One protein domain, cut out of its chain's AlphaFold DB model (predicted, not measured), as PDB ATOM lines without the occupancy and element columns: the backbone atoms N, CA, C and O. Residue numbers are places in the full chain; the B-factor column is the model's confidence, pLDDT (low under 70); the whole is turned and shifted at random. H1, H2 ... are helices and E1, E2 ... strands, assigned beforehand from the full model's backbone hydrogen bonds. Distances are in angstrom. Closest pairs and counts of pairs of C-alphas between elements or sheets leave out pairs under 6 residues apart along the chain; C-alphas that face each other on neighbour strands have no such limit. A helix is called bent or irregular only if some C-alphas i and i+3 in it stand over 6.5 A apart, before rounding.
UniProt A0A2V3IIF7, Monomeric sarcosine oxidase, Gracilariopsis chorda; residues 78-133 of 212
ATOM      1  N   GLU A  78      19.947  -2.786   7.226       94.88
ATOM      2  CA  GLU A  78      18.989  -1.730   7.557       94.88
ATOM      3  C   GLU A  78      17.806  -1.755   6.584       94.88
ATOM      4  O   GLU A  78      17.849  -2.440   5.562       94.88
ATOM      5  N   GLU A  79      16.724  -1.054   6.936       95.50
ATOM      6  CA  GLU A  79      15.479  -1.000   6.144       95.50
ATOM      7  C   GLU A  79      14.859  -2.383   5.838       95.50
ATOM      8  O   GLU A  79      13.989  -2.520   4.978       95.50
ATOM      9  N   ALA A  80      15.265  -3.412   6.587       96.00
ATOM     10  CA  ALA A  80      14.824  -4.794   6.455       96.00
ATOM     11  C   ALA A  80      13.786  -5.141   7.525       96.00
ATOM     12  O   ALA A  80      14.085  -5.745   8.559       96.00
ATOM     13  N   THR A  81      12.541  -4.750   7.279       96.31
ATOM     14  CA  THR A  81      11.440  -5.076   8.188       96.31
ATOM     15  C   THR A  81      11.095  -6.556   8.075       96.31
ATOM     16  O   THR A  81      10.679  -7.019   7.014       96.31
ATOM     17  N   VAL A  82      11.203  -7.293   9.181       95.56
ATOM     18  CA  VAL A  82      10.695  -8.668   9.267       95.56
ATOM     19  C   VAL A  82       9.170  -8.628   9.335       95.56
ATOM     20  O   VAL A  82       8.597  -8.058  10.261       95.56
ATOM     21  N   LEU A  83       8.513  -9.223   8.343       94.38
ATOM     22  CA  LEU A  83       7.058  -9.286   8.242       94.38
ATOM     23  C   LEU A  83       6.476 -10.486   8.989       94.38
ATOM     24  O   LEU A  83       5.405 -10.364   9.580       94.38
ATOM     25  N   ARG A  84       7.149 -11.642   8.910       91.44
ATOM     26  CA  ARG A  84       6.716 -12.907   9.519       91.44
ATOM     27  C   ARG A  84       7.888 -13.813   9.851       91.44
ATOM     28  O   ARG A  84       8.903 -13.813   9.146       91.44
ATOM     29  N   PHE A  85       7.678 -14.643  10.867       92.31
ATOM     30  CA  PHE A  85       8.557 -15.753  11.204       92.31
ATOM     31  C   PHE A  85       7.891 -17.077  10.829       92.31
ATOM     32  O   PHE A  85       6.701 -17.285  11.044       92.31
ATOM     33  N   TYR A  86       8.679 -17.999  10.289       87.88
ATOM     34  CA  TYR A  86       8.265 -19.381  10.086       87.88
ATOM     35  C   TYR A  86       9.276 -20.302  10.737       87.88
ATOM     36  O   TYR A  86      10.475 -20.040  10.731       87.88
ATOM     37  N   THR A  87       8.803 -21.426  11.243       83.69
ATOM     38  CA  THR A  87       9.671 -22.506  11.704       83.69
ATOM     39  C   THR A  87       9.689 -23.625  10.673       83.69
ATOM     40  O   THR A  87       8.630 -24.013  10.181       83.69
ATOM     41  N   GLU A  88      10.857 -24.188  10.383       78.25
ATOM     42  CA  GLU A  88      10.992 -25.358   9.510       78.25
ATOM     43  C   GLU A  88      11.829 -26.465  10.177       78.25
ATOM     44  O   GLU A  88      12.658 -26.210  11.056       78.25
ATOM     45  N   GLY A  89      11.625 -27.709   9.730       67.56
ATOM     46  CA  GLY A  89      12.320 -28.894  10.241       67.56
ATOM     47  C   GLY A  89      11.569 -29.632  11.355       67.56
ATOM     48  O   GLY A  89      10.647 -29.105  11.979       67.56
ATOM     49  N   VAL A  90      11.959 -30.887  11.596       60.97
ATOM     50  CA  VAL A  90      11.388 -31.708  12.676       60.97
ATOM     51  C   VAL A  90      11.768 -31.078  14.016       60.97
ATOM     52  O   VAL A  90      12.949 -30.968  14.330       60.97
ATOM     53  N   GLY A  91      10.766 -30.651  14.789       63.78
ATOM     54  CA  GLY A  91      10.975 -29.994  16.082       63.78
ATOM     55  C   GLY A  91      11.280 -28.493  16.011       63.78
ATOM     56  O   GLY A  91      11.822 -27.965  16.974       63.78
ATOM     57  N   HIS A  92      10.945 -27.807  14.907       67.44
ATOM     58  CA  HIS A  92      11.057 -26.340  14.780       67.44
ATOM     59  C   HIS A  92      12.493 -25.805  14.952       67.44
ATOM     60  O   HIS A  92      12.721 -24.738  15.516       67.44
ATOM     61  N   THR A  93      13.485 -26.559  14.469       68.25
ATOM     62  CA  THR A  93      14.912 -26.292  14.717       68.25
ATOM     63  C   THR A  93      15.478 -25.113  13.928       68.25
ATOM     64  O   THR A  93      16.527 -24.589  14.295       68.25
ATOM     65  N   ASN A  94      14.822 -24.708  12.837       77.94
ATOM     66  CA  ASN A  94      15.241 -23.584  12.004       77.94
ATOM     67  C   ASN A  94      14.147 -22.517  11.975       77.94
ATOM     68  O   ASN A  94      12.960 -22.848  11.952       77.94
ATOM     69  N   ALA A  95      14.558 -21.252  11.886       86.38
ATOM     70  CA  ALA A  95      13.657 -20.128  11.659       86.38
ATOM     71  C   ALA A  95      13.897 -19.514  10.273       86.38
ATOM     72  O   ALA A  95      15.038 -19.391   9.822       86.38
ATOM     73  N   LEU A  96      12.819 -19.121   9.609       91.81
ATOM     74  CA  LEU A  96      12.816 -18.334   8.385       91.81
ATOM     75  C   LEU A  96      12.191 -16.978   8.693       91.81
ATOM     76  O   LEU A  96      11.138 -16.917   9.322       91.81
ATOM     77  N   LEU A  97      12.832 -15.910   8.240       94.69
ATOM     78  CA  LEU A  97      12.336 -14.545   8.372       94.69
ATOM     79  C   LEU A  97      11.958 -14.060   6.977       94.69
ATOM     80  O   LEU A  97      12.823 -14.021   6.103       94.69
ATOM     81  N   LEU A  98      10.689 -13.712   6.774       95.25
ATOM     82  CA  LEU A  98      10.231 -13.038   5.560       95.25
ATOM     83  C   LEU A  98      10.416 -11.532   5.729       95.25
ATOM     84  O   LEU A  98       9.897 -10.963   6.689       95.25
ATOM     85  N   LEU A  99      11.125 -10.898   4.800       96.69
ATOM     86  CA  LEU A  99      11.390  -9.463   4.818       96.69
ATOM     87  C   LEU A  99      10.393  -8.675   3.950       96.69
ATOM     88  O   LEU A  99       9.637  -9.239   3.157       96.69
ATOM     89  N   ASN A 100      10.391  -7.351   4.107       95.88
ATOM     90  CA  ASN A 100       9.567  -6.397   3.355       95.88
ATOM     91  C   ASN A 100       9.845  -6.361   1.847       95.88
ATOM     92  O   ASN A 100       8.959  -5.986   1.083       95.88
ATOM     93  N   ASP A 101      11.032  -6.773   1.414       96.06
ATOM     94  CA  ASP A 101      11.389  -6.963   0.005       96.06
ATOM     95  C   ASP A 101      11.040  -8.369  -0.526       96.06
ATOM     96  O   ASP A 101      11.417  -8.729  -1.641       96.06
ATOM     97  N   PHE A 102      10.317  -9.167   0.267       95.50
ATOM     98  CA  PHE A 102       9.971 -10.570   0.017       95.50
ATOM     99  C   PHE A 102      11.160 -11.540  -0.026       95.50
ATOM    100  O   PHE A 102      10.986 -12.710  -0.382       95.50
ATOM    101  N   SER A 103      12.359 -11.105   0.367       95.94
ATOM    102  CA  SER A 103      13.479 -12.013   0.585       95.94
ATOM    103  C   SER A 103      13.291 -12.827   1.871       95.94
ATOM    104  O   SER A 103      12.508 -12.478   2.761       95.94
ATOM    105  N   VAL A 104      13.990 -13.964   1.951       95.06
ATOM    106  CA  VAL A 104      13.915 -14.876   3.096       95.06
ATOM    107  C   VAL A 104      15.300 -15.095   3.685       95.06
ATOM    108  O   VAL A 104      16.201 -15.593   3.008       95.06
ATOM    109  N   ILE A 105      15.447 -14.803   4.976       94.69
ATOM    110  CA  ILE A 105      16.646 -15.146   5.743       94.69
ATOM    111  C   ILE A 105      16.410 -16.465   6.471       94.69
ATOM    112  O   ILE A 105      15.473 -16.599   7.256       94.69
ATOM    113  N   ARG A 106      17.300 -17.439   6.248       93.00
ATOM    114  CA  ARG A 106      17.300 -18.719   6.965       93.00
ATOM    115  C   ARG A 106      18.272 -18.696   8.138       93.00
ATOM    116  O   ARG A 106      19.491 -18.660   7.956       93.00
ATOM    117  N   VAL A 107      17.734 -18.817   9.344       91.31
ATOM    118  CA  VAL A 107      18.494 -18.933  10.589       91.31
ATOM    119  C   VAL A 107      18.897 -20.387  10.807       91.31
ATOM    120  O   VAL A 107      18.053 -21.266  10.960       91.31
ATOM    121  N   LYS A 108      20.210 -20.644  10.845       84.62
ATOM    122  CA  LYS A 108      20.764 -22.009  10.937       84.62
ATOM    123  C   LYS A 108      20.875 -22.570  12.357       84.62
ATOM    124  O   LYS A 108      21.103 -23.765  12.504       84.62
ATOM    125  N   ARG A 109      20.888 -21.713  13.385       85.75
ATOM    126  CA  ARG A 109      21.201 -22.133  14.766       85.75
ATOM    127  C   ARG A 109      20.357 -21.442  15.821       85.75
ATOM    128  O   ARG A 109      19.684 -22.114  16.587       85.75
ATOM    129  N   LYS A 110      20.462 -20.118  15.921       89.06
ATOM    130  CA  LYS A 110      19.802 -19.337  16.968       89.06
ATOM    131  C   LYS A 110      19.267 -18.046  16.383       89.06
ATOM    132  O   LYS A 110      19.992 -17.356  15.669       89.06
ATOM    133  N   LEU A 111      18.020 -17.753  16.717       89.56
ATOM    134  CA  LEU A 111      17.398 -16.453  16.532       89.56
ATOM    135  C   LEU A 111      17.402 -15.756  17.893       89.56
ATOM    136  O   LEU A 111      16.988 -16.350  18.886       89.56
ATOM    137  N   VAL A 112      17.894 -14.520  17.934       92.31
ATOM    138  CA  VAL A 112      17.829 -13.654  19.115       92.31
ATOM    139  C   VAL A 112      16.974 -12.456  18.730       92.31
ATOM    140  O   VAL A 112      17.253 -11.811  17.723       92.31
ATOM    141  N   MET A 113      15.918 -12.192  19.499       91.19
ATOM    142  CA  MET A 113      15.005 -11.076  19.256       91.19
ATOM    143  C   MET A 113      15.281  -9.963  20.262       91.19
ATOM    144  O   MET A 113      15.183 -10.173  21.466       91.19
ATOM    145  N   THR A 114      15.629  -8.784  19.752       95.00
ATOM    146  CA  THR A 114      15.888  -7.563  20.531       95.00
ATOM    147  C   THR A 114      15.083  -6.405  19.942       95.00
ATOM    148  O   THR A 114      15.628  -5.360  19.594       95.00
ATOM    149  N   THR A 115      13.780  -6.618  19.744       93.94
ATOM    150  CA  THR A 115      12.893  -5.735  18.969       93.94
ATOM    151  C   THR A 115      12.204  -4.662  19.818       93.94
ATOM    152  O   THR A 115      11.187  -4.114  19.406       93.94
ATOM    153  N   GLY A 116      12.742  -4.335  20.998       93.06
ATOM    154  CA  GLY A 116      12.251  -3.241  21.846       93.06
ATOM    155  C   GLY A 116      10.739  -3.302  22.091       93.06
ATOM    156  O   GLY A 116      10.194  -4.374  22.355       93.06
ATOM    157  N   GLY A 117      10.048  -2.169  21.936       90.62
ATOM    158  CA  GLY A 117       8.593  -2.062  22.131       90.62
ATOM    159  C   GLY A 117       7.737  -2.923  21.188       90.62
ATOM    160  O   GLY A 117       6.560  -3.134  21.459       90.62
ATOM    161  N   TRP A 118       8.299  -3.475  20.104       93.81
ATOM    162  CA  TRP A 118       7.581  -4.406  19.224       93.81
ATOM    163  C   TRP A 118       7.605  -5.858  19.720       93.81
ATOM    164  O   TRP A 118       6.901  -6.695  19.150       93.81
ATOM    165  N   THR A 119       8.394  -6.173  20.754       93.38
ATOM    166  CA  THR A 119       8.628  -7.552  21.217       93.38
ATOM    167  C   THR A 119       7.327  -8.263  21.574       93.38
ATOM    168  O   THR A 119       7.053  -9.303  20.981       93.38
ATOM    169  N   THR A 120       6.496  -7.685  22.454       92.69
ATOM    170  CA  THR A 120       5.228  -8.286  22.917       92.69
ATOM    171  C   THR A 120       4.321  -8.676  21.752       92.69
ATOM    172  O   THR A 120       3.789  -9.783  21.708       92.69
ATOM    173  N   ARG A 121       4.203  -7.796  20.750       91.88
ATOM    174  CA  ARG A 121       3.395  -8.050  19.554       91.88
ATOM    175  C   ARG A 121       3.954  -9.203  18.721       91.88
ATOM    176  O   ARG A 121       3.204 -10.099  18.355       91.88
ATOM    177  N   ILE A 122       5.256  -9.182  18.427       91.69
ATOM    178  CA  ILE A 122       5.909 -10.194  17.582       91.69
ATOM    179  C   ILE A 122       5.813 -11.578  18.227       91.69
ATOM    180  O   ILE A 122       5.418 -12.540  17.575       91.69
ATOM    181  N   VAL A 123       6.134 -11.696  19.518       91.19
ATOM    182  CA  VAL A 123       6.112 -13.007  20.184       91.19
ATOM    183  C   VAL A 123       4.700 -13.572  20.315       91.19
ATOM    184  O   VAL A 123       4.521 -14.785  20.216       91.19
ATOM    185  N   LYS A 124       3.690 -12.706  20.459       91.62
ATOM    186  CA  LYS A 124       2.294 -13.133  20.481       91.62
ATOM    187  C   LYS A 124       1.798 -13.554  19.101       91.62
ATOM    188  O   LYS A 124       1.213 -14.623  18.973       91.62
ATOM    189  N   GLU A 125       2.027 -12.739  18.073       90.88
ATOM    190  CA  GLU A 125       1.534 -13.009  16.716       90.88
ATOM    191  C   GLU A 125       2.234 -14.203  16.052       90.88
ATOM    192  O   GLU A 125       1.569 -15.015  15.413       90.88
ATOM    193  N   ASP A 126       3.559 -14.310  16.182       88.44
ATOM    194  CA  ASP A 126       4.351 -15.294  15.437       88.44
ATOM    195  C   ASP A 126       4.665 -16.568  16.246       88.44
ATOM    196  O   ASP A 126       5.006 -17.596  15.656       88.44
ATOM    197  N   PHE A 127       4.539 -16.531  17.580       88.06
ATOM    198  CA  PHE A 127       4.884 -17.661  18.458       88.06
ATOM    199  C   PHE A 127       3.814 -18.011  19.509       88.06
ATOM    200  O   PHE A 127       4.027 -18.942  20.282       88.06
ATOM    201  N   ASP A 128       2.680 -17.299  19.543       90.44
ATOM    202  CA  ASP A 128       1.608 -17.445  20.547       90.44
ATOM    203  C   ASP A 128       2.094 -17.358  22.006       90.44
ATOM    204  O   ASP A 128       1.534 -17.961  22.922       90.44
ATOM    205  N   ILE A 129       3.152 -16.578  22.242       91.50
ATOM    206  CA  ILE A 129       3.668 -16.309  23.583       91.50
ATOM    207  C   ILE A 129       3.031 -15.024  24.091       91.50
ATOM    208  O   ILE A 129       3.175 -13.966  23.484       91.50
ATOM    209  N   ASP A 130       2.346 -15.115  25.224       92.56
ATOM    210  CA  ASP A 130       1.820 -13.945  25.914       92.56
ATOM    211  C   ASP A 130       2.874 -13.400  26.885       92.56
ATOM    212  O   ASP A 130       3.253 -14.066  27.853       92.56
ATOM    213  N   MET A 131       3.398 -12.213  26.585       90.81
ATOM    214  CA  MET A 131       4.290 -11.492  27.485       90.81
ATOM    215  C   MET A 131       3.472 -10.476  28.271       90.81
ATOM    216  O   MET A 131       2.910  -9.552  27.691       90.81
ATOM    217  N   ASN A 132       3.487 -10.604  29.597       87.38
ATOM    218  CA  ASN A 132       2.932  -9.602  30.501       87.38
ATOM    219  C   ASN A 132       3.871  -8.384  30.584       87.38
ATOM    220  O   ASN A 132       4.595  -8.220  31.567       87.38
ATOM    221  N   ALA A 133       3.939  -7.608  29.503       85.56
ATOM    222  CA  ALA A 133       4.789  -6.432  29.374       85.56
ATOM    223  C   ALA A 133       4.023  -5.288  28.706       85.56
ATOM    224  O   ALA A 133       3.517  -5.447  27.591       85.56
TER     225      ALA A 133
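What this domain is: This is residues 78 to 133 of the 212 residues of the protein "Monomeric sarcosine oxidase" of Gracilariopsis chorda (UniProt A0A2V3IIF7). A small antiparallel sheet of three strands, E1, E2 and E3, has one irregular helix, H1, near its edge strand E1, with the helix's residues 122 to 127 nearest to the sheet. From E3, at the opposite edge, residues 108 to 115 run back to the helix, and after H1 the last residues, 128 to 133, fold back past it. The printed part has 56 residues, with three named strands and then one named helix along the chain, E1 E2 E3 H1; the sheet's order is E1, E2, E3, and the class is mixed, helices and strands. The whole is only just compact, close to loose, with a radius of gyration of the C-alphas of 11.7 A, and its outline is flat, spanning 30 by 29 by 16 A.

How they stand to each other: The strands E1, residues 82 to 88, E2, residues 94 to 99, and E3, residues 104 to 107, form a meander, each strand the antiparallel neighbour of the one before. E1 and E2 are a hairpin with 155 degrees between their directions; N 83 and O 98 are 2.8 A apart and N 96 and O 86 are 2.8 A apart, within hydrogen-bond range. E2 and E3 are a second hairpin, at 152 degrees, with N 107 and O 95 at 2.8 A and N 97 and O 105 at 2.9 A, within hydrogen-bond range. E1 and E3 are the edge strands and E2 is the inner strand. H1, residues 116 to 127, is on the sheet, with 15 pairs of C-alphas within 10 A, made with E1 by residues 122 to 127 of the helix. The closest C-alphas of E1 and H1 are those of Phe 85 and Asp 126, 6.0 A apart. In H1, 6 of 8 O i to N i+4 pairs are within hydrogen-bond range.

Where its parts are: E1 begins at C-alpha 82, at (10.695, -8.668, 9.267), and is 16.7 A long from first to last C-alpha. E2 measures 16.3 A and E3 9.7 A, the latter ending at C-alpha 107, at (18.494, -18.933, 10.589). H1 measures 16.5 A and ends at C-alpha 127, at (4.884, -17.661, 18.458). H1 is irregular: C-alphas 117 and 120 are 7.1 A apart.

The domain as a whole: The two C-alphas farthest apart, those of Ser 103 and Asn 132, are separated by 31.8 A. The printed part has no cut. The links E1 to E2 and E2 to E3 are tight, and the link E3 to H1, of 8 residues, is short. The mean pLDDT of the printed part is 89.1, and residues 89 to 93, between E1 and E2, are under 70.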